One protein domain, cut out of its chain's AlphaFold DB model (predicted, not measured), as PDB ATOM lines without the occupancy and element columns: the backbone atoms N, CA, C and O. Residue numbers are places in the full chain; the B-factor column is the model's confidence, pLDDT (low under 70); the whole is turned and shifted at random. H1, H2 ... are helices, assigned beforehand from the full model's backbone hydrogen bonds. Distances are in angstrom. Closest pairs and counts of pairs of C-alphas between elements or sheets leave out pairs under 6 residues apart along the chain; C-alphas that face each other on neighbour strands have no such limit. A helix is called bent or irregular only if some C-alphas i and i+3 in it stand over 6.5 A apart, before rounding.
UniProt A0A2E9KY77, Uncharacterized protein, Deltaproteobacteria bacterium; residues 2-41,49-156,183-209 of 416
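This is residues 2 to 41, 49 to 156 and 183 to 209 of the 416 residues of an uncharacterized protein of Deltaproteobacteria bacterium (UniProt A0A2E9KY77). Five helices, H3 to H7, make an up-and-down bundle, each running against the one before it, with H6 in its middle. H7 is the longest helix; its last residues, 151 to 156, stick out beyond the bundle, while H8 packs along H7 and H1 crosses H6 steeply, ending at the short H2. The printed part has 175 residues with eight named helices, H1 to H8 in chain order, and no named strand: the class is all helix. It is compact, with a radius of gyration of the C-alphas of 17.4 A and spans of 59 by 42 by 37 A.

After residues 2 to 15, which hold no named element, H1, residues 16 to 34, touches H6, residues 104 to 119, with residues 23 to 27 alone. They run the same way at a steep tilt of 60 degrees; their closest C-alphas, Ala 27 and Leu 116, are 6.2 A apart. H2, residues 37 to 41, touches no helix and meets H1 only through their link. H3, residues 57 to 66, and H4, residues 69 to 80, form a hairpin, closest at the C-alphas of Ala 63 and Ile 71, 5.8 A. H4 and H5, residues 85 to 98, form the next hairpin, with the C-alphas of Leu 74 and Met 91 closest at 5.9 A. H5 and H6, the two hubs touching four helices each, form another, with the C-alphas of Val 92 and Leu 110 closest at 5.8 A. H6 and H7, residues 125 to 156, form a hairpin at a shallow tilt of 25 degrees; the C-alphas of Leu 111 and Thr 134 are closest, 4.9 A. H8, residues 183 to 208, touches H7 at a shallow tilt of 26 degrees, opposite ways; the C-alphas of Leu 139 and Cys 191 are closest, 5.4 A. H6 and H8 are apart. Every O i to N i+4 pair is within hydrogen-bond range in H2, H4, H5 and H7, against 14 of 15 in H1, 4 of 6 in H3, 9 of 12 in H6 and 19 of 22 in H8.

H1 begins at C-alpha 16 (186.090, 223.790, 219.055) and is 27.6 A long. H6 measures 23.0 A, H7 46.7 A and H8 36.0 A. H6 and H8 are irregular: C-alphas 114 and 117 are 7.2 A apart, and C-alphas 200 and 203 are 7.3 A. H8 has a kink of 48 degrees near residue 202 and ends at C-alpha 208 (182.488, 247.824, 217.942).

The C-alphas farthest apart, of Phe 39 and Ser 155, are 61.6 A apart. Residues 42 to 48 and 157 to 182 are not printed; the gaps are 12.0 A and 19.1 A between C-alphas. The links printed whole are tight. Mean pLDDT of the printed part is 83.7; residues 2 to 7, 34 to 41, 49 to 51, 99 and 154 to 156 are under 70.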
ATOM      1  N   ALA A   2     188.049 220.183 236.092       37.06
ATOM      2  CA  ALA A   2     187.012 219.836 235.121       37.06
ATOM      3  C   ALA A   2     187.489 218.600 234.340       37.06
ATOM      4  O   ALA A   2     188.663 218.542 233.974       37.06
ATOM      5  N   LYS A   3     186.622 217.599 234.137       44.09
ATOM      6  CA  LYS A   3     186.935 216.487 233.226       44.09
ATOM      7  C   LYS A   3     187.324 217.094 231.878       44.09
ATOM      8  O   LYS A   3     186.607 217.973 231.396       44.09
ATOM      9  N   GLN A   4     188.443 216.647 231.303       53.28
ATOM     10  CA  GLN A   4     188.769 216.989 229.921       53.28
ATOM     11  C   GLN A   4     187.546 216.682 229.043       53.28
ATOM     12  O   GLN A   4     186.853 215.691 229.314       53.28
ATOM     13  N   PRO A   5     187.225 217.542 228.062       56.12
ATOM     14  CA  PRO A   5     186.073 217.313 227.218       56.12
ATOM     15  C   PRO A   5     186.205 215.948 226.546       56.12
ATOM     16  O   PRO A   5     187.153 215.714 225.806       56.12
ATOM     17  N   ASN A   6     185.284 215.032 226.855       58.00
ATOM     18  CA  ASN A   6     185.242 213.726 226.217       58.00
ATOM     19  C   ASN A   6     184.896 213.962 224.744       58.00
ATOM     20  O   ASN A   6     183.821 214.480 224.434       58.00
ATOM     21  N   GLU A   7     185.852 213.703 223.856       62.09
ATOM     22  CA  GLU A   7     185.735 214.043 222.442       62.09
ATOM     23  C   GLU A   7     184.596 213.246 221.796       62.09
ATOM     24  O   GLU A   7     184.572 212.015 221.881       62.09
ATOM     25  N   ASN A   8     183.678 213.932 221.106       74.88
ATOM     26  CA  ASN A   8     182.806 213.247 220.162       74.88
ATOM     27  C   ASN A   8     183.636 212.912 218.916       74.88
ATOM     28  O   ASN A   8     183.970 213.793 218.121       74.88
ATOM     29  N   LYS A   9     183.994 211.633 218.785       79.06
ATOM     30  CA  LYS A   9     184.806 211.111 217.679       79.06
ATOM     31  C   LYS A   9     184.105 211.236 216.324       79.06
ATOM     32  O   LYS A   9     184.783 211.244 215.302       79.06
ATOM     33  N   ASP A  10     182.781 211.381 216.330       81.94
ATOM     34  CA  ASP A  10     181.956 211.509 215.131       81.94
ATOM     35  C   ASP A  10     181.891 212.948 214.598       81.94
ATOM     36  O   ASP A  10     181.428 213.164 213.481       81.94
ATOM     37  N   THR A  11     182.393 213.931 215.361       82.56
ATOM     38  CA  THR A  11     182.447 215.350 214.962       82.56
ATOM     39  C   THR A  11     183.848 215.960 215.154       82.56
ATOM     40  O   THR A  11     184.034 216.861 215.988       82.56
ATOM     41  N   PRO A  12     184.877 215.446 214.457       83.12
ATOM     42  CA  PRO A  12     186.266 215.838 214.692       83.12
ATOM     43  C   PRO A  12     186.586 217.287 214.286       83.12
ATOM     44  O   PRO A  12     187.465 217.903 214.890       83.12
ATOM     45  N   ASN A  13     185.878 217.854 213.307       87.81
ATOM     46  CA  ASN A  13     186.150 219.175 212.733       87.81
ATOM     47  C   ASN A  13     185.456 220.312 213.499       87.81
ATOM     48  O   ASN A  13     185.920 221.449 213.484       87.81
ATOM     49  N   VAL A  14     184.368 220.023 214.218       87.94
ATOM     50  CA  VAL A  14     183.641 221.022 215.031       87.94
ATOM     51  C   VAL A  14     183.876 220.881 216.538       87.94
ATOM     52  O   VAL A  14     183.165 221.479 217.356       87.94
ATOM     53  N   ASN A  15     184.920 220.147 216.937       86.56
ATOM     54  CA  ASN A  15     185.376 220.086 218.323       86.56
ATOM     55  C   ASN A  15     186.172 221.346 218.716       86.56
ATOM     56  O   ASN A  15     187.378 221.312 218.959       86.56
ATOM     57  N   LEU A  16     185.475 222.481 218.806       90.12
ATOM     58  CA  LEU A  16     186.090 223.790 219.055       90.12
ATOM     59  C   LEU A  16     186.775 223.899 220.426       90.12
ATOM     60  O   LEU A  16     187.679 224.712 220.584       90.12
ATOM     61  N   LEU A  17     186.392 223.069 221.402       87.44
ATOM     62  CA  LEU A  17     187.075 223.001 222.699       87.44
ATOM     63  C   LEU A  17     188.478 222.402 222.586       87.44
ATOM     64  O   LEU A  17     189.390 222.861 223.265       87.44
ATOM     65  N   LYS A  18     188.665 221.409 221.713       88.25
ATOM     66  CA  LYS A  18     189.992 220.855 221.426       88.25
ATOM     67  C   LYS A  18     190.870 221.884 220.720       88.25
ATOM     68  O   LYS A  18     192.022 222.063 221.091       88.25
ATOM     69  N   ILE A  19     190.304 222.617 219.756       91.62
ATOM     70  CA  ILE A  19     191.030 223.706 219.087       91.62
ATOM     71  C   ILE A  19     191.397 224.811 220.092       91.62
ATOM     72  O   ILE A  19     192.494 225.351 220.031       91.62
ATOM     73  N   GLN A  20     190.521 225.115 221.056       93.50
ATOM     74  CA  GLN A  20     190.834 226.046 222.144       93.50
ATOM     75  C   GLN A  20     192.043 225.578 222.973       93.50
ATOM     76  O   GLN A  20     192.923 226.379 223.269       93.50
ATOM     77  N   GLN A  21     192.112 224.292 223.332       92.12
ATOM     78  CA  GLN A  21     193.247 223.737 224.081       92.12
ATOM     79  C   GLN A  21     194.556 223.846 223.293       92.12
ATOM     80  O   GLN A  21     195.562 224.290 223.837       92.12
ATOM     81  N   GLU A  22     194.525 223.522 222.002       92.12
ATOM     82  CA  GLU A  22     195.679 223.694 221.113       92.12
ATOM     83  C   GLU A  22     196.112 225.162 221.017       92.12
ATOM     84  O   GLU A  22     197.301 225.463 221.087       92.12
ATOM     85  N   LEU A  23     195.164 226.098 220.927       94.44
ATOM     86  CA  LEU A  23     195.463 227.531 220.948       94.44
ATOM     87  C   LEU A  23     196.130 227.967 222.254       94.44
ATOM     88  O   LEU A  23     197.066 228.761 222.216       94.44
ATOM     89  N   GLU A  24     195.683 227.450 223.398       93.44
ATOM     90  CA  GLU A  24     196.307 227.726 224.695       93.44
ATOM     91  C   GLU A  24     197.747 227.199 224.763       93.44
ATOM     92  O   GLU A  24     198.622 227.866 225.320       93.44
ATOM     93  N   GLU A  25     198.008 226.019 224.202       92.19
ATOM     94  CA  GLU A  25     199.346 225.425 224.126       92.19
ATOM     95  C   GLU A  25     200.264 226.217 223.192       92.19
ATOM     96  O   GLU A  25     201.344 226.638 223.613       92.19
ATOM     97  N   LEU A  26     199.807 226.520 221.975       91.75
ATOM     98  CA  LEU A  26     200.546 227.333 221.007       91.75
ATOM     99  C   LEU A  26     200.817 228.743 221.541       91.75
ATOM    100  O   LEU A  26     201.916 229.277 221.382       91.75
ATOM    101  N   ALA A  27     199.847 229.358 222.223       91.12
ATOM    102  CA  ALA A  27     200.031 230.668 222.834       91.12
ATOM    103  C   ALA A  27     201.116 230.642 223.923       91.12
ATOM    104  O   ALA A  27     201.918 231.577 223.994       91.12
ATOM    105  N   LYS A  28     201.174 229.580 224.741       90.00
ATOM    106  CA  LYS A  28     202.237 229.374 225.741       90.00
ATOM    107  C   LYS A  28     203.593 229.123 225.089       90.00
ATOM    108  O   LYS A  28     204.590 229.672 225.556       90.00
ATOM    109  N   GLU A  29     203.638 228.332 224.018       87.19
ATOM    110  CA  GLU A  29     204.857 228.077 223.245       87.19
ATOM    111  C   GLU A  29     205.446 229.392 222.711       87.19
ATOM    112  O   GLU A  29     206.623 229.681 222.940       87.19
ATOM    113  N   VAL A  30     204.612 230.235 222.092       84.31
ATOM    114  CA  VAL A  30     205.016 231.550 221.574       84.31
ATOM    115  C   VAL A  30     205.562 232.462 222.680       84.31
ATOM    116  O   VAL A  30     206.600 233.099 222.491       84.31
ATOM    117  N   LEU A  31     204.911 232.506 223.846       82.31
ATOM    118  CA  LEU A  31     205.403 233.284 224.991       82.31
ATOM    119  C   LEU A  31     206.750 232.747 225.510       82.31
ATOM    120  O   LEU A  31     207.652 233.521 225.825       82.31
ATOM    121  N   ALA A  32     206.946 231.425 225.539       81.19
ATOM    122  CA  ALA A  32     208.199 230.812 225.984       81.19
ATOM    123  C   ALA A  32     209.390 231.080 225.038       81.19
ATOM    124  O   ALA A  32     210.548 231.048 225.467       81.19
ATOM    125  N   MET A  33     209.139 231.371 223.755       75.44
ATOM    126  CA  MET A  33     210.186 231.734 222.789       75.44
ATOM    127  C   MET A  33     210.829 233.107 223.076       75.44
ATOM    128  O   MET A  33     211.967 233.346 222.658       75.44
ATOM    129  N   GLU A  34     210.154 233.985 223.826       63.22
ATOM    130  CA  GLU A  34     210.624 235.328 224.203       63.22
ATOM    131  C   GLU A  34     211.848 235.264 225.137       63.22
ATOM    132  O   GLU A  34     212.871 235.909 224.885       63.22
ATOM    133  N   GLY A  35     211.814 234.376 226.139       53.31
ATOM    134  CA  GLY A  35     212.897 234.191 227.117       53.31
ATOM    135  C   GLY A  35     214.201 233.639 226.528       53.31
ATOM    136  O   GLY A  35     215.274 233.809 227.104       53.31
ATOM    137  N   LYS A  36     214.145 233.027 225.338       52.66
ATOM    138  CA  LYS A  36     215.329 232.542 224.605       52.66
ATOM    139  C   LYS A  36     215.973 233.632 223.733       52.66
ATOM    140  O   LYS A  36     217.073 233.437 223.222       52.66
ATOM    141  N   GLY A  37     215.301 234.773 223.539       47.66
ATOM    142  CA  GLY A  37     215.701 235.830 222.606       47.66
ATOM    143  C   GLY A  37     216.883 236.687 223.061       47.66
ATOM    144  O   GLY A  37     217.698 237.055 222.219       47.66
ATOM    145  N   PHE A  38     217.022 236.978 224.359       43.34
ATOM    146  CA  PHE A  38     218.120 237.821 224.861       43.34
ATOM    147  C   PHE A  38     219.489 237.144 224.685       43.34
ATOM    148  O   PHE A  38     220.391 237.724 224.090       43.34
ATOM    149  N   PHE A  39     219.618 235.871 225.082       44.84
ATOM    150  CA  PHE A  39     220.856 235.101 224.904       44.84
ATOM    151  C   PHE A  39     221.122 234.698 223.443       44.84
ATOM    152  O   PHE A  39     222.277 234.645 223.031       44.84
ATOM    153  N   ALA A  40     220.084 234.485 222.623       49.41
ATOM    154  CA  ALA A  40     220.250 234.232 221.187       49.41
ATOM    155  C   ALA A  40     220.665 235.492 220.394       49.41
ATOM    156  O   ALA A  40     221.397 235.379 219.412       49.41
ATOM    157  N   LYS A  41     220.240 236.693 220.824       45.56
ATOM    158  CA  LYS A  41     220.662 237.983 220.238       45.56
ATOM    159  C   LYS A  41     222.102 238.372 220.604       45.56
ATOM    160  O   LYS A  41     222.695 239.168 219.886       45.56
ATOM    161  N   ARG A  49     215.871 229.237 214.179       55.88
ATOM    162  CA  ARG A  49     214.728 228.950 215.045       55.88
ATOM    163  C   ARG A  49     213.876 227.944 214.289       55.88
ATOM    164  O   ARG A  49     213.629 228.146 213.099       55.88
ATOM    165  N   GLU A  50     213.536 226.845 214.952       55.56
ATOM    166  CA  GLU A  50     212.631 225.860 214.375       55.56
ATOM    167  C   GLU A  50     211.349 226.586 213.996       55.56
ATOM    168  O   GLU A  50     210.761 227.300 214.811       55.56
ATOM    169  N   VAL A  51     210.983 226.465 212.726       59.06
ATOM    170  CA  VAL A  51     209.693 226.934 212.260       59.06
ATOM    171  C   VAL A  51     208.705 225.871 212.754       59.06
ATOM    172  O   VAL A  51     208.881 224.690 212.456       59.06
ATOM    173  N   THR A  52     207.703 226.272 213.530       75.06
ATOM    174  CA  THR A  52     206.631 225.401 214.041       75.06
ATOM    175  C   THR A  52     205.266 225.969 213.639       75.06
ATOM    176  O   THR A  52     205.184 227.054 213.055       75.06
ATOM    177  N   ALA A  53     204.169 225.276 213.967       76.25
ATOM    178  CA  ALA A  53     202.819 225.820 213.778       76.25
ATOM    179  C   ALA A  53     202.633 227.152 214.538       76.25
ATOM    180  O   ALA A  53     201.981 228.074 214.059       76.25
ATOM    181  N   ALA A  54     203.312 227.341 215.675       77.62
ATOM    182  CA  ALA A  54     203.319 228.620 216.385       77.62
ATOM    183  C   ALA A  54     203.901 229.778 215.541       77.62
ATOM    184  O   ALA A  54     203.457 230.927 215.674       77.62
ATOM    185  N   THR A  55     204.848 229.493 214.639       78.06
ATOM    186  CA  THR A  55     205.532 230.483 213.788       78.06
ATOM    187  C   THR A  55     205.106 230.453 212.314       78.06
ATOM    188  O   THR A  55     205.610 231.271 211.548       78.06
ATOM    189  N   GLY A  56     204.187 229.565 211.910       77.44
ATOM    190  CA  GLY A  56     203.547 229.557 210.584       77.44
ATOM    191  C   GLY A  56     204.052 228.531 209.566       77.44
ATOM    192  O   GLY A  56     203.910 228.773 208.366       77.44
ATOM    193  N   THR A  57     204.658 227.406 209.977       79.94
ATOM    194  CA  THR A  57     205.074 226.348 209.020       79.94
ATOM    195  C   THR A  57     203.939 225.740 208.223       79.94
ATOM    196  O   THR A  57     204.115 225.406 207.060       79.94
ATOM    197  N   ASP A  58     202.799 225.554 208.866       81.44
ATOM    198  CA  ASP A  58     201.567 225.025 208.287       81.44
ATOM    199  C   ASP A  58     201.051 225.891 207.125       81.44
ATOM    200  O   ASP A  58     200.414 225.387 206.205       81.44
ATOM    201  N   ILE A  59     201.408 227.178 207.097       80.69
ATOM    202  CA  ILE A  59     201.085 228.105 206.003       80.69
ATOM    203  C   ILE A  59     202.129 228.057 204.866       80.69
ATOM    204  O   ILE A  59     201.825 228.428 203.730       80.69
ATOM    205  N   LEU A  60     203.347 227.551 205.108       77.12
ATOM    206  CA  LEU A  60     204.381 227.426 204.065       77.12
ATOM    207  C   LEU A  60     203.981 226.464 202.946       77.12
ATOM    208  O   LEU A  60     204.430 226.635 201.813       77.12
ATOM    209  N   GLU A  61     203.125 225.482 203.228       71.94
ATOM    210  CA  GLU A  61     202.598 224.585 202.198       71.94
ATOM    211  C   GLU A  61     201.836 225.368 201.116       71.94
ATOM    212  O   GLU A  61     202.030 225.132 199.921       71.94
ATOM    213  N   ILE A  62     201.072 226.396 201.510       72.94
ATOM    214  CA  ILE A  62     200.399 227.315 200.580       72.94
ATOM    215  C   ILE A  62     201.429 228.044 199.711       72.94
ATOM    216  O   ILE A  62     201.276 228.128 198.488       72.94
ATOM    217  N   ALA A  63     202.488 228.563 200.339       75.38
ATOM    218  CA  ALA A  63     203.554 229.295 199.658       75.38
ATOM    219  C   ALA A  63     204.279 228.415 198.637       75.38
ATOM    220  O   ALA A  63     204.537 228.857 197.517       75.38
ATOM    221  N   PHE A  64     204.570 227.164 199.001       76.06
ATOM    222  CA  PHE A  64     205.225 226.191 198.135       76.06
ATOM    223  C   PHE A  64     204.350 225.823 196.932       76.06
ATOM    224  O   PHE A  64     204.800 225.952 195.793       76.06
ATOM    225  N   LEU A  65     203.086 225.454 197.163       72.12
ATOM    226  CA  LEU A  65     202.147 225.066 196.102       72.12
ATOM    227  C   LEU A  65     201.874 226.191 195.092       72.12
ATOM    228  O   LEU A  65     201.485 225.924 193.954       72.12
ATOM    229  N   ARG A  66     202.043 227.453 195.499       74.56
ATOM    230  CA  ARG A  66     201.728 228.635 194.680       74.56
ATOM    231  C   ARG A  66     202.947 229.462 194.272       74.56
ATOM    232  O   ARG A  66     202.789 230.430 193.535       74.56
ATOM    233  N   GLY A  67     204.144 229.095 194.723       77.81
ATOM    234  CA  GLY A  67     205.381 229.822 194.438       77.81
ATOM    235  C   GLY A  67     205.446 231.237 195.034       77.81
ATOM    236  O   GLY A  67     206.156 232.087 194.492       77.81
ATOM    237  N   ASP A  68     204.723 231.519 196.124       84.31
ATOM    238  CA  ASP A  68     204.677 232.859 196.721       84.31
ATOM    239  C   ASP A  68     205.852 233.091 197.684       84.31
ATOM    240  O   ASP A  68     205.950 232.526 198.775       84.31
ATOM    241  N   LYS A  69     206.777 233.956 197.260       88.50
ATOM    242  CA  LYS A  69     207.976 234.308 198.032       88.50
ATOM    243  C   LYS A  69     207.683 235.261 199.195       88.50
ATOM    244  O   LYS A  69     208.499 235.355 200.113       88.50
ATOM    245  N   GLU A  70     206.567 235.982 199.155       90.12
ATOM    246  CA  GLU A  70     206.174 236.944 200.181       90.12
ATOM    247  C   GLU A  70     205.689 236.227 201.441       90.12
ATOM    248  O   GLU A  70     206.140 236.577 202.531       90.12
ATOM    249  N   ILE A  71     204.899 235.154 201.309       88.69
ATOM    250  CA  ILE A  71     204.539 234.309 202.461       88.69
ATOM    251  C   ILE A  71     205.798 233.752 203.131       88.69
ATOM    252  O   ILE A  71     205.956 233.903 204.339       88.69
ATOM    253  N   ASN A  72     206.748 233.200 202.367       87.50
ATOM    254  CA  ASN A  72     208.010 232.693 202.928       87.50
ATOM    255  C   ASN A  72     208.778 233.772 203.716       87.50
ATOM    256  O   ASN A  72     209.349 233.496 204.774       87.50
ATOM    257  N   LYS A  73     208.779 235.015 203.220       90.44
ATOM    258  CA  LYS A  73     209.383 236.159 203.914       90.44
ATOM    259  C   LYS A  73     208.647 236.473 205.221       90.44
ATOM    260  O   LYS A  73     209.309 236.687 206.234       90.44
ATOM    261  N   LEU A  74     207.314 236.475 205.208       91.81
ATOM    262  CA  LEU A  74     206.487 236.736 206.389       91.81
ATOM    263  C   LEU A  74     206.650 235.640 207.454       91.81
ATOM    264  O   LEU A  74     206.833 235.969 208.622       91.81
ATOM    265  N   VAL A  75     206.695 234.359 207.070       88.25
ATOM    266  CA  VAL A  75     206.974 233.248 208.004       88.25
ATOM    267  C   VAL A  75     208.373 233.369 208.613       88.25
ATOM    268  O   VAL A  75     208.557 233.165 209.813       88.25
ATOM    269  N   SER A  76     209.377 233.748 207.818       85.75
ATOM    270  CA  SER A  76     210.736 233.995 208.321       85.75
ATOM    271  C   SER A  76     210.779 235.140 209.343       85.75
ATOM    272  O   SER A  76     211.396 235.012 210.403       85.75
ATOM    273  N   GLN A  77     210.058 236.234 209.079       87.81
ATOM    274  CA  GLN A  77     209.902 237.338 210.032       87.81
ATOM    275  C   GLN A  77     209.184 236.887 211.310       87.81
ATOM    276  O   GLN A  77     209.658 237.181 212.406       87.81
ATOM    277  N   LEU A  78     208.104 236.112 211.181       86.88
ATOM    278  CA  LEU A  78     207.343 235.579 212.312       86.88
ATOM    279  C   LEU A  78     208.152 234.562 213.131       86.88
ATOM    280  O   LEU A  78     207.995 234.475 214.340       86.88
ATOM    281  N   SER A  79     209.086 233.841 212.515       83.19
ATOM    282  CA  SER A  79     210.030 232.971 213.232       83.19
ATOM    283  C   SER A  79     211.015 233.790 214.089       83.19
ATOM    284  O   SER A  79     211.438 233.375 215.174       83.19
ATOM    285  N   GLY A  80     211.379 234.990 213.624       80.88
ATOM    286  CA  GLY A  80     212.187 235.963 214.365       80.88
ATOM    287  C   GLY A  80     211.425 236.674 215.490       80.88
ATOM    288  O   GLY A  80     212.009 236.950 216.543       80.88
ATOM    289  N   ASP A  81     210.130 236.916 215.303       84.88
ATOM    290  CA  ASP A  81     209.250 237.577 216.271       84.88
ATOM    291  C   ASP A  81     207.838 236.950 216.274       84.88
ATOM    292  O   ASP A  81     206.919 237.473 215.640       84.88
ATOM    293  N   PRO A  82     207.639 235.815 216.976       85.75
ATOM    294  CA  PRO A  82     206.382 235.066 216.913       85.75
ATOM    295  C   PRO A  82     205.175 235.804 217.502       85.75
ATOM    296  O   PRO A  82     204.042 235.474 217.162       85.75
ATOM    297  N   GLN A  83     205.367 236.814 218.349       86.25
ATOM    298  CA  GLN A  83     204.255 237.601 218.898       86.25
ATOM    299  C   GLN A  83     203.817 238.737 217.969       86.25
ATOM    300  O   GLN A  83     202.821 239.394 218.252       86.25
ATOM    301  N   ASN A  84     204.507 238.954 216.844       88.56
ATOM    302  CA  ASN A  84     204.215 240.070 215.959       88.56
ATOM    303  C   ASN A  84     202.837 239.939 215.297       88.56
ATOM    304  O   ASN A  84     202.675 239.273 214.267       88.56
ATOM    305  N   GLN A  85     201.835 240.605 215.873       89.44
ATOM    306  CA  GLN A  85     200.474 240.577 215.355       89.44
ATOM    307  C   GLN A  85     200.409 241.118 213.924       89.44
ATOM    308  O   GLN A  85     199.728 240.528 213.089       89.44
ATOM    309  N   ALA A  86     201.105 242.215 213.617       90.75
ATOM    310  CA  ALA A  86     201.037 242.840 212.298       90.75
ATOM    311  C   ALA A  86     201.524 241.889 211.196       90.75
ATOM    312  O   ALA A  86     200.806 241.666 210.220       90.75
ATOM    313  N   ILE A  87     202.695 241.267 211.383       92.06
ATOM    314  CA  ILE A  87     203.234 240.274 210.442       92.06
ATOM    315  C   ILE A  87     202.320 239.049 210.353       92.06
ATOM    316  O   ILE A  87     202.036 238.574 209.253       92.06
ATOM    317  N   ARG A  88     201.787 238.569 211.484       91.94
ATOM    318  CA  ARG A  88     200.851 237.435 211.506       91.94
ATOM    319  C   ARG A  88     199.571 237.734 210.720       91.94
ATOM    320  O   ARG A  88     199.147 236.906 209.919       91.94
ATOM    321  N   MET A  89     198.981 238.918 210.889       93.62
ATOM    322  CA  MET A  89     197.785 239.328 210.142       93.62
ATOM    323  C   MET A  89     198.077 239.543 208.653       93.62
ATOM    324  O   MET A  89     197.244 239.186 207.823       93.62
ATOM    325  N   GLN A  90     199.249 240.079 208.294       93.50
ATOM    326  CA  GLN A  90     199.674 240.189 206.893       93.50
ATOM    327  C   GLN A  90     199.837 238.812 206.248       93.50
ATOM    328  O   GLN A  90     199.361 238.603 205.137       93.50
ATOM    329  N   MET A  91     200.445 237.860 206.960       92.19
ATOM    330  CA  MET A  91     200.609 236.480 206.502       92.19
ATOM    331  C   MET A  91     199.257 235.809 206.245       92.19
ATOM    332  O   MET A  91     199.035 235.290 205.152       92.19
ATOM    333  N   VAL A  92     198.333 235.870 207.209       92.81
ATOM    334  CA  VAL A  92     196.977 235.321 207.042       92.81
ATOM    335  C   VAL A  92     196.240 236.032 205.904       92.81
ATOM    336  O   VAL A  92     195.638 235.380 205.054       92.81
ATOM    337  N   GLY A  93     196.318 237.363 205.840       92.12
ATOM    338  CA  GLY A  93     195.682 238.157 204.790       92.12
ATOM    339  C   GLY A  93     196.197 237.815 203.391       92.12
ATOM    340  O   GLY A  93     195.396 237.678 202.467       92.12
ATOM    341  N   ARG A  94     197.513 237.623 203.237       90.62
ATOM    342  CA  ARG A  94     198.139 237.212 201.976       90.62
ATOM    343  C   ARG A  94     197.702 235.808 201.576       90.62
ATOM    344  O   ARG A  94     197.287 235.615 200.437       90.62
ATOM    345  N   ALA A  95     197.723 234.860 202.511       88.81
ATOM    346  CA  ALA A  95     197.256 233.500 202.263       88.81
ATOM    347  C   ALA A  95     195.787 233.476 201.807       88.81
ATOM    348  O   ALA A  95     195.475 232.879 200.783       88.81
ATOM    349  N   LEU A  96     194.908 234.242 202.465       88.12
ATOM    350  CA  LEU A  96     193.503 234.381 202.062       88.12
ATOM    351  C   LEU A  96     193.307 235.008 200.673       88.12
ATOM    352  O   LEU A  96     192.296 234.745 200.027       88.12
ATOM    353  N   GLN A  97     194.212 235.881 200.222       85.25
ATOM    354  CA  GLN A  97     194.154 236.478 198.877       85.25
ATOM    355  C   GLN A  97     194.613 235.508 197.786       85.25
ATOM    356  O   GLN A  97     194.190 235.628 196.639       85.25
ATOM    357  N   MET A  98     195.484 234.563 198.133       77.94
ATOM    358  CA  MET A  98     195.985 233.547 197.211       77.94
ATOM    359  C   MET A  98     195.019 232.373 197.031       77.94
ATOM    360  O   MET A  98     195.236 231.511 196.174       77.94
ATOM    361  N   GLU A  99     193.973 232.307 197.848       64.62
ATOM    362  CA  GLU A  99     193.103 231.148 197.918       64.62
ATOM    363  C   GLU A  99     191.876 231.238 197.007       64.62
ATOM    364  O   GLU A  99     191.110 232.198 197.017       64.62
ATOM    365  N   GLY A 100     191.675 230.153 196.250       70.69
ATOM    366  CA  GLY A 100     190.359 229.718 195.791       70.69
ATOM    367  C   GLY A 100     189.641 228.955 196.912       70.69
ATOM    368  O   GLY A 100     189.381 229.504 197.973       70.69
ATOM    369  N   ARG A 101     189.328 227.670 196.707       71.38
ATOM    370  CA  ARG A 101     188.796 226.783 197.762       71.38
ATOM    371  C   ARG A 101     189.957 226.059 198.473       71.38
ATOM    372  O   ARG A 101     190.459 225.095 197.892       71.38
ATOM    373  N   PRO A 102     190.410 226.484 199.669       81.25
ATOM    374  CA  PRO A 102     191.531 225.836 200.353       81.25
ATOM    375  C   PRO A 102     191.220 224.418 200.827       81.25
ATOM    376  O   PRO A 102     190.060 224.017 200.947       81.25
ATOM    377  N   GLN A 103     192.262 223.648 201.126       85.62
ATOM    378  CA  GLN A 103     192.111 222.416 201.906       85.62
ATOM    379  C   GLN A 103     191.660 222.747 203.339       85.62
ATOM    380  O   GLN A 103     191.817 223.878 203.806       85.62
ATOM    381  N   LEU A 104     191.043 221.785 204.027       89.38
ATOM    382  CA  LEU A 104     190.446 222.029 205.344       89.38
ATOM    383  C   LEU A 104     191.514 222.348 206.399       89.38
ATOM    384  O   LEU A 104     191.325 223.226 207.237       89.38
ATOM    385  N   GLU A 105     192.643 221.656 206.313       87.94
ATOM    386  CA  GLU A 105     193.829 221.799 207.152       87.94
ATOM    387  C   GLU A 105     194.407 223.210 207.033       87.94
ATOM    388  O   GLU A 105     194.737 223.844 208.032       87.94
ATOM    389  N   VAL A 106     194.421 223.742 205.811       87.31
ATOM    390  CA  VAL A 106     194.866 225.105 205.532       87.31
ATOM    391  C   VAL A 106     193.891 226.132 206.114       87.31
ATOM    392  O   VAL A 106     194.305 227.043 206.827       87.31
ATOM    393  N   ALA A 107     192.582 225.962 205.898       91.25
ATOM    394  CA  ALA A 107     191.577 226.845 206.496       91.25
ATOM    395  C   ALA A 107     191.667 226.856 208.036       91.25
ATOM    396  O   ALA A 107     191.522 227.905 208.670       91.25
ATOM    397  N   ARG A 108     191.968 225.698 208.641       92.69
ATOM    398  CA  ARG A 108     192.214 225.553 210.078       92.69
ATOM    399  C   ARG A 108     193.469 226.299 210.533       92.69
ATOM    400  O   ARG A 108     193.406 227.003 211.537       92.69
ATOM    401  N   ALA A 109     194.578 226.179 209.802       91.62
ATOM    402  CA  ALA A 109     195.814 226.912 210.077       91.62
ATOM    403  C   ALA A 109     195.569 228.430 210.080       91.62
ATOM    404  O   ALA A 109     195.877 229.126 211.050       91.62
ATOM    405  N   LEU A 110     194.902 228.952 209.046       93.06
ATOM    406  CA  LEU A 110     194.559 230.377 208.955       93.06
ATOM    407  C   LEU A 110     193.699 230.850 210.135       93.06
ATOM    408  O   LEU A 110     193.928 231.937 210.679       93.06
ATOM    409  N   LEU A 111     192.737 230.029 210.562       95.25
ATOM    410  CA  LEU A 111     191.931 230.284 211.753       95.25
ATOM    411  C   LEU A 111     192.792 230.336 213.022       95.25
ATOM    412  O   LEU A 111     192.696 231.306 213.774       95.25
ATOM    413  N   ILE A 112     193.668 229.354 213.241       94.62
ATOM    414  CA  ILE A 112     194.569 229.312 214.404       94.62
ATOM    415  C   ILE A 112     195.441 230.567 214.464       94.62
ATOM    416  O   ILE A 112     195.465 231.269 215.478       94.62
ATOM    417  N   HIS A 113     196.088 230.919 213.351       93.38
ATOM    418  CA  HIS A 113     196.921 232.116 213.261       93.38
ATOM    419  C   HIS A 113     196.141 233.414 213.493       93.38
ATOM    420  O   HIS A 113     196.697 234.367 214.040       93.38
ATOM    421  N   SER A 114     194.857 233.450 213.136       94.88
ATOM    422  CA  SER A 114     193.989 234.594 213.427       94.88
ATOM    423  C   SER A 114     193.624 234.696 214.910       94.88
ATOM    424  O   SER A 114     193.437 235.802 215.404       94.88
ATOM    425  N   CYS A 115     193.537 233.576 215.633       95.69
ATOM    426  CA  CYS A 115     193.131 233.541 217.043       95.69
ATOM    427  C   CYS A 115     194.258 233.893 218.022       95.69
ATOM    428  O   CYS A 115     193.993 234.435 219.093       95.69
ATOM    429  N   LEU A 116     195.511 233.576 217.685       93.88
ATOM    430  CA  LEU A 116     196.637 233.661 218.624       93.88
ATOM    431  C   LEU A 116     196.850 235.038 219.297       93.88
ATOM    432  O   LEU A 116     197.033 235.046 220.515       93.88
ATOM    433  N   PRO A 117     196.764 236.196 218.605       92.81
ATOM    434  CA  PRO A 117     196.991 237.502 219.243       92.81
ATOM    435  C   PRO A 117     196.091 237.779 220.454       92.81
ATOM    436  O   PRO A 117     196.525 238.315 221.476       92.81
ATOM    437  N   PHE A 118     194.843 237.321 220.386       95.25
ATOM    438  CA  PHE A 118     193.855 237.512 221.442       95.25
ATOM    439  C   PHE A 118     194.235 236.784 222.736       95.25
ATOM    440  O   PHE A 118     193.938 237.273 223.824       95.25
ATOM    441  N   TYR A 119     194.928 235.645 222.635       93.25
ATOM    442  CA  TYR A 119     195.423 234.895 223.794       93.25
ATOM    443  C   TYR A 119     196.555 235.622 224.530       93.25
ATOM    444  O   TYR A 119     196.793 235.364 225.710       93.25
ATOM    445  N   TRP A 120     197.214 236.574 223.869       88.69
ATOM    446  CA  TRP A 120     198.229 237.437 224.474       88.69
ATOM    447  C   TRP A 120     197.658 238.772 224.967       88.69
ATOM    448  O   TRP A 120     198.363 239.537 225.623       88.69
ATOM    449  N   GLY A 121     196.364 239.022 224.743       89.75
ATOM    450  CA  GLY A 121     195.689 240.262 225.122       89.75
ATOM    451  C   GLY A 121     195.799 241.375 224.081       89.75
ATOM    452  O   GLY A 121     195.622 242.538 224.432       89.75
ATOM    453  N   GLU A 122     196.083 241.034 222.821       91.25
ATOM    454  CA  GLU A 122     196.134 241.988 221.717       91.25
ATOM    455  C   GLU A 122     194.877 241.852 220.845       91.25
ATOM    456  O   GLU A 122     194.625 240.824 220.212       91.25
ATOM    457  N   VAL A 123     194.031 242.883 220.875       93.38
ATOM    458  CA  VAL A 123     192.705 242.890 220.251       93.38
ATOM    459  C   VAL A 123     192.531 244.170 219.452       93.38
ATOM    460  O   VAL A 123     192.438 245.266 220.001       93.38
ATOM    461  N   THR A 124     192.455 244.043 218.130       92.06
ATOM    462  CA  THR A 124     192.262 245.175 217.217       92.06
ATOM    463  C   THR A 124     191.129 244.888 216.241       92.06
ATOM    464  O   THR A 124     190.864 243.729 215.919       92.06
ATOM    465  N   GLY A 125     190.479 245.938 215.728       90.81
ATOM    466  CA  GLY A 125     189.444 245.808 214.699       90.81
ATOM    467  C   GLY A 125     189.876 244.926 213.516       90.81
ATOM    468  O   GLY A 125     189.187 243.947 213.227       90.81
ATOM    469  N   PRO A 126     191.041 245.180 212.882       90.62
ATOM    470  CA  PRO A 126     191.553 244.333 211.804       90.62
ATOM    471  C   PRO A 126     191.757 242.863 212.198       90.62
ATOM    472  O   PRO A 126     191.432 241.976 211.411       90.62
ATOM    473  N   ALA A 127     192.242 242.576 213.412       92.56
ATOM    474  CA  ALA A 127     192.394 241.194 213.872       92.56
ATOM    475  C   ALA A 127     191.046 240.501 214.093       92.56
ATOM    476  O   ALA A 127     190.896 239.338 213.728       92.56
ATOM    477  N   VAL A 128     190.040 241.208 214.625       93.38
ATOM    478  CA  VAL A 128     188.678 240.666 214.772       93.38
ATOM    479  C   VAL A 128     188.065 240.384 213.400       93.38
ATOM    480  O   VAL A 128     187.465 239.329 213.207       93.38
ATOM    481  N   GLN A 129     188.246 241.273 212.420       91.69
ATOM    482  CA  GLN A 129     187.793 241.025 211.046       91.69
ATOM    483  C   GLN A 129     188.461 239.789 210.441       91.69
ATOM    484  O   GLN A 129     187.781 238.971 209.819       91.69
ATOM    485  N   MET A 130     189.773 239.637 210.646       93.25
ATOM    486  CA  MET A 130     190.520 238.480 210.162       93.25
ATOM    487  C   MET A 130     190.022 237.184 210.805       93.25
ATOM    488  O   MET A 130     189.717 236.234 210.091       93.25
ATOM    489  N   LEU A 131     189.851 237.179 212.130       94.94
ATOM    490  CA  LEU A 131     189.289 236.069 212.900       94.94
ATOM    491  C   LEU A 131     187.897 235.666 212.399       94.94
ATOM    492  O   LEU A 131     187.639 234.488 212.169       94.94
ATOM    493  N   LEU A 132     186.998 236.631 212.196       94.06
ATOM    494  CA  LEU A 132     185.657 236.350 211.678       94.06
ATOM    495  C   LEU A 132     185.714 235.753 210.269       94.06
ATOM    496  O   LEU A 132     184.978 234.813 209.969       94.06
ATOM    497  N   ARG A 133     186.591 236.278 209.407       93.00
ATOM    498  CA  ARG A 133     186.755 235.794 208.033       93.00
ATOM    499  C   ARG A 133     187.305 234.369 207.991       93.00
ATOM    500  O   ARG A 133     186.756 233.544 207.265       93.00
ATOM    501  N   THR A 134     188.348 234.066 208.761       94.88
ATOM    502  CA  THR A 134     188.948 232.724 208.792       94.88
ATOM    503  C   THR A 134     188.061 231.710 209.502       94.88
ATOM    504  O   THR A 134     187.997 230.562 209.071       94.88
ATOM    505  N   PHE A 135     187.296 232.123 210.519       96.00
ATOM    506  CA  PHE A 135     186.338 231.227 211.164       96.00
ATOM    507  C   PHE A 135     185.187 230.858 210.225       96.00
ATOM    508  O   PHE A 135     184.861 229.679 210.104       96.00
ATOM    509  N   LYS A 136     184.632 231.831 209.486       95.06
ATOM    510  CA  LYS A 136     183.636 231.559 208.435       95.06
ATOM    511  C   LYS A 136     184.182 230.614 207.370       95.06
ATOM    512  O   LYS A 136     183.550 229.600 207.098       95.06
ATOM    513  N   LEU A 137     185.376 230.897 206.846       94.06
ATOM    514  CA  LEU A 137     186.035 230.060 205.841       94.06
ATOM    515  C   LEU A 137     186.189 228.604 206.308       94.06
ATOM    516  O   LEU A 137     185.910 227.677 205.547       94.06
ATOM    517  N   TYR A 138     186.609 228.399 207.559       95.94
ATOM    518  CA  TYR A 138     186.761 227.065 208.134       95.94
ATOM    519  C   TYR A 138     185.427 226.311 208.190       95.94
ATOM    520  O   TYR A 138     185.329 225.192 207.683       95.94
ATOM    521  N   LEU A 139     184.375 226.942 208.726       96.75
ATOM    522  CA  LEU A 139     183.038 226.341 208.805       96.75
ATOM    523  C   LEU A 139     182.452 226.060 207.412       96.75
ATOM    524  O   LEU A 139     181.889 224.993 207.178       96.75
ATOM    525  N   GLU A 140     182.621 226.981 206.464       95.38
ATOM    526  CA  GLU A 140     182.156 226.824 205.084       95.38
ATOM    527  C   GLU A 140     182.874 225.680 204.358       95.38
ATOM    528  O   GLU A 140     182.235 224.946 203.600       95.38
ATOM    529  N   ARG A 141     184.174 225.453 204.614       93.94
ATOM    530  CA  ARG A 141     184.869 224.288 204.044       93.94
ATOM    531  C   ARG A 141     184.403 222.971 204.626       93.94
ATOM    532  O   ARG A 141     184.235 222.034 203.846       93.94
ATOM    533  N   ILE A 142     184.134 222.904 205.927       94.50
ATOM    534  CA  ILE A 142     183.512 221.724 206.545       94.50
ATOM    535  C   ILE A 142     182.176 221.430 205.848       94.50
ATOM    536  O   ILE A 142     181.976 220.330 205.328       94.50
ATOM    537  N   LEU A 143     181.303 222.438 205.735       94.25
ATOM    538  CA  LEU A 143     180.012 222.307 205.056       94.25
ATOM    539  C   LEU A 143     180.153 221.812 203.624       94.25
ATOM    540  O   LEU A 143     179.450 220.889 203.220       94.25
ATOM    541  N   GLN A 144     181.052 222.417 202.855       92.12
ATOM    542  CA  GLN A 144     181.242 222.058 201.462       92.12
ATOM    543  C   GLN A 144     181.724 220.609 201.320       92.12
ATOM    544  O   GLN A 144     181.138 219.855 200.545       92.12
ATOM    545  N   ILE A 145     182.743 220.203 202.087       91.19
ATOM    546  CA  ILE A 145     183.297 218.842 202.043       91.19
ATOM    547  C   ILE A 145     182.219 217.812 202.387       91.19
ATOM    548  O   ILE A 145     182.089 216.804 201.690       91.19
ATOM    549  N   HIS A 146     181.425 218.049 203.432       89.94
ATOM    550  CA  HIS A 146     180.366 217.113 203.805       89.94
ATOM    551  C   HIS A 146     179.210 217.105 202.808       89.94
ATOM    552  O   HIS A 146     178.741 216.025 202.463       89.94
ATOM    553  N   LYS A 147     178.780 218.258 202.279       88.12
ATOM    554  CA  LYS A 147     177.723 218.320 201.254       88.12
ATOM    555  C   LYS A 147     178.146 217.594 199.971       88.12
ATOM    556  O   LYS A 147     177.360 216.821 199.431       88.12
ATOM    557  N   GLU A 148     179.392 217.759 199.527       87.81
ATOM    558  CA  GLU A 148     179.955 217.028 198.380       87.81
ATOM    559  C   GLU A 148     179.989 215.510 198.628       87.81
ATOM    560  O   GLU A 148     179.514 214.740 197.791       87.81
ATOM    561  N   LYS A 149     180.469 215.070 199.803       84.62
ATOM    562  CA  LYS A 149     180.466 213.648 200.193       84.62
ATOM    563  C   LYS A 149     179.049 213.069 200.249       84.62
ATOM    564  O   LYS A 149     178.820 211.973 199.746       84.62
ATOM    565  N   MET A 150     178.093 213.811 200.802       82.38
ATOM    566  CA  MET A 150     176.690 213.398 200.894       82.38
ATOM    567  C   MET A 150     176.034 213.249 199.518       82.38
ATOM    568  O   MET A 150     175.340 212.260 199.283       82.38
ATOM    569  N   MET A 151     176.287 214.175 198.587       81.31
ATOM    570  CA  MET A 151     175.809 214.058 197.202       81.31
ATOM    571  C   MET A 151     176.424 212.849 196.486       81.31
ATOM    572  O   MET A 151     175.724 212.141 195.764       81.31
ATOM    573  N   ALA A 152     177.714 212.577 196.704       78.38
ATOM    574  CA  ALA A 152     178.378 211.405 196.137       78.38
ATOM    575  C   ALA A 152     177.782 210.090 196.672       78.38
ATOM    576  O   ALA A 152     177.522 209.177 195.889       78.38
ATOM    577  N   ILE A 153     177.495 210.018 197.979       73.19
ATOM    578  CA  ILE A 153     176.803 208.880 198.605       73.19
ATOM    579  C   ILE A 153     175.423 208.681 197.963       73.19
ATOM    580  O   ILE A 153     175.126 207.585 197.497       73.19
ATOM    581  N   GLN A 154     174.603 209.735 197.871       68.81
ATOM    582  CA  GLN A 154     173.278 209.657 197.243       68.81
ATOM    583  C   GLN A 154     173.356 209.206 195.779       68.81
ATOM    584  O   GLN A 154     172.573 208.362 195.351       68.81
ATOM    585  N   SER A 155     174.323 209.719 195.012       66.38
ATOM    586  CA  SER A 155     174.534 209.310 193.620       66.38
ATOM    587  C   SER A 155     174.906 207.831 193.495       66.38
ATOM    588  O   SER A 155     174.394 207.150 192.608       66.38
ATOM    589  N   ASN A 156     175.762 207.314 194.379       65.94
ATOM    590  CA  ASN A 156     176.156 205.904 194.374       65.94
ATOM    591  C   ASN A 156     174.998 204.980 194.763       65.94
ATOM    592  O   ASN A 156     174.799 203.966 194.101       65.94
ATOM    593  N   GLY A 183     177.563 211.548 211.757       87.81
ATOM    594  CA  GLY A 183     178.609 212.511 212.102       87.81
ATOM    595  C   GLY A 183     178.669 213.684 211.123       87.81
ATOM    596  O   GLY A 183     178.591 214.835 211.540       87.81
ATOM    597  N   MET A 184     178.673 213.421 209.810       89.56
ATOM    598  CA  MET A 184     178.681 214.491 208.796       89.56
ATOM    599  C   MET A 184     177.461 215.417 208.898       89.56
ATOM    600  O   MET A 184     177.607 216.636 208.830       89.56
ATOM    601  N   MET A 185     176.256 214.864 209.074       89.69
ATOM    602  CA  MET A 185     175.035 215.663 209.253       89.69
ATOM    603  C   MET A 185     175.073 216.493 210.539       89.69
ATOM    604  O   MET A 185     174.582 217.621 210.556       89.69
ATOM    605  N   MET A 186     175.661 215.948 211.602       92.69
ATOM    606  CA  MET A 186     175.856 216.650 212.866       92.69
ATOM    607  C   MET A 186     176.833 217.822 212.706       92.69
ATOM    608  O   MET A 186     176.504 218.939 213.103       92.69
ATOM    609  N   GLU A 187     177.985 217.614 212.054       93.38
ATOM    610  CA  GLU A 187     178.940 218.692 211.757       93.38
ATOM    611  C   GLU A 187     178.315 219.777 210.873       93.38
ATOM    612  O   GLU A 187     178.498 220.961 211.153       93.38
ATOM    613  N   ILE A 188     177.504 219.394 209.875       94.50
ATOM    614  CA  ILE A 188     176.765 220.349 209.035       94.50
ATOM    615  C   ILE A 188     175.872 221.255 209.885       94.50
ATOM    616  O   ILE A 188     175.989 222.477 209.804       94.50
ATOM    617  N   LYS A 189     175.018 220.674 210.735       95.88
ATOM    618  CA  LYS A 189     174.091 221.441 211.581       95.88
ATOM    619  C   LYS A 189     174.825 222.357 212.562       95.88
ATOM    620  O   LYS A 189     174.410 223.497 212.763       95.88
ATOM    621  N   ILE A 190     175.930 221.888 213.152       95.50
ATOM    622  CA  ILE A 190     176.755 222.700 214.060       95.50
ATOM    623  C   ILE A 190     177.384 223.879 213.304       95.50
ATOM    624  O   ILE A 190     177.340 225.009 213.789       95.50
ATOM    625  N   CYS A 191     177.950 223.643 212.117       97.00
ATOM    626  CA  CYS A 191     178.516 224.702 211.284       97.00
ATOM    627  C   CYS A 191     177.461 225.733 210.864       97.00
ATOM    628  O   CYS A 191     177.721 226.931 210.972       97.00
ATOM    629  N   GLU A 192     176.278 225.292 210.431       96.31
ATOM    630  CA  GLU A 192     175.169 226.177 210.049       96.31
ATOM    631  C   GLU A 192     174.721 227.049 211.233       96.31
ATOM    632  O   GLU A 192     174.686 228.274 211.102       96.31
ATOM    633  N   GLY A 193     174.517 226.461 212.417       96.12
ATOM    634  CA  GLY A 193     174.140 227.212 213.621       96.12
ATOM    635  C   GLY A 193     175.220 228.181 214.128       96.12
ATOM    636  O   GLY A 193     174.907 229.207 214.734       96.12
ATOM    637  N   LEU A 194     176.508 227.896 213.898       95.88
ATOM    638  CA  LEU A 194     177.602 228.831 214.203       95.88
ATOM    639  C   LEU A 194     177.656 229.995 213.205       95.88
ATOM    640  O   LEU A 194     177.841 231.144 213.615       95.88
ATOM    641  N   LEU A 195     177.492 229.708 211.911       95.75
ATOM    642  CA  LEU A 195     177.483 230.723 210.858       95.75
ATOM    643  C   LEU A 195     176.303 231.683 211.013       95.75
ATOM    644  O   LEU A 195     176.500 232.892 210.899       95.75
ATOM    645  N   GLU A 196     175.111 231.169 211.322       94.31
ATOM    646  CA  GLU A 196     173.914 231.972 211.593       94.31
ATOM    647  C   GLU A 196     174.175 232.987 212.713       94.31
ATOM    648  O   GLU A 196     174.094 234.194 212.481       94.31
ATOM    649  N   LYS A 197     174.647 232.521 213.879       91.25
ATOM    650  CA  LYS A 197     174.970 233.389 215.027       91.25
ATOM    651  C   LYS A 197     175.980 234.486 214.691       91.25
ATOM    652  O   LYS A 197     175.863 235.612 215.174       91.25
ATOM    653  N   ILE A 198     176.999 234.170 213.894       90.62
ATOM    654  CA  ILE A 198     178.009 235.159 213.496       90.62
ATOM    655  C   ILE A 198     177.434 236.163 212.509       90.62
ATOM    656  O   ILE A 198     177.749 237.349 212.598       90.62
ATOM    657  N   ASN A 199     176.618 235.709 211.562       89.56
ATOM    658  CA  ASN A 199     176.005 236.579 210.568       89.56
ATOM    659  C   ASN A 199     175.026 237.560 211.217       89.56
ATOM    660  O   ASN A 199     175.118 238.754 210.936       89.56
ATOM    661  N   GLU A 200     174.193 237.094 212.147       87.94
ATOM    662  CA  GLU A 200     173.291 237.945 212.934       87.94
ATOM    663  C   GLU A 200     174.049 239.013 213.732       87.94
ATOM    664  O   GLU A 200     173.642 240.173 213.792       87.94
ATOM    665  N   ALA A 201     175.188 238.645 214.323       83.81
ATOM    666  CA  ALA A 201     175.979 239.561 215.133       83.81
ATOM    667  C   ALA A 201     176.934 240.452 214.324       83.81
ATOM    668  O   ALA A 201     177.493 241.399 214.882       83.81
ATOM    669  N   SER A 202     177.152 240.175 213.033       79.44
ATOM    670  CA  SER A 202     178.221 240.795 212.240       79.44
ATOM    671  C   SER A 202     178.103 242.320 212.193       79.44
ATOM    672  O   SER A 202     179.106 243.009 212.371       79.44
ATOM    673  N   THR A 203     176.894 242.861 212.017       76.50
ATOM    674  CA  THR A 203     176.659 244.317 211.996       76.50
ATOM    675  C   THR A 203     176.977 244.954 213.348       76.50
ATOM    676  O   THR A 203     177.653 245.978 213.422       76.50
ATOM    677  N   THR A 204     176.552 244.325 214.448       80.19
ATOM    678  CA  THR A 204     176.856 244.810 215.801       80.19
ATOM    679  C   THR A 204     178.350 244.738 216.108       80.19
ATOM    680  O   THR A 204     178.888 245.647 216.737       80.19
ATOM    681  N   LEU A 205     179.028 243.677 215.664       82.44
ATOM    682  CA  LEU A 205     180.469 243.509 215.840       82.44
ATOM    683  C   LEU A 205     181.256 244.558 215.054       82.44
ATOM    684  O   LEU A 205     182.175 245.148 215.610       82.44
ATOM    685  N   GLN A 206     180.866 244.844 213.808       79.56
ATOM    686  CA  GLN A 206     181.501 245.873 212.978       79.56
ATOM    687  C   GLN A 206     181.478 247.250 213.648       79.56
ATOM    688  O   GLN A 206     182.507 247.921 213.700       79.56
ATOM    689  N   ASN A 207     180.354 247.626 214.261       80.19
ATOM    690  CA  ASN A 207     180.228 248.901 214.971       80.19
ATOM    691  C   ASN A 207     181.131 249.002 216.218       80.19
ATOM    692  O   ASN A 207     181.406 250.103 216.686       80.19
ATOM    693  N   LYS A 208     181.613 247.873 216.757       80.94
ATOM    694  CA  LYS A 208     182.488 247.824 217.942       80.94
ATOM    695  C   LYS A 208     183.987 247.833 217.611       80.94
ATOM    696  O   LYS A 208     184.799 247.993 218.517       80.94
ATOM    697  N   MET A 209     184.371 247.717 216.335       82.19
ATOM    698  CA  MET A 209     185.774 247.567 215.906       82.19
ATOM    699  C   MET A 209     186.629 248.841 216.011       82.19
ATOM    700  O   MET A 209     187.828 248.784 215.741       82.19
TER     701      MET A 209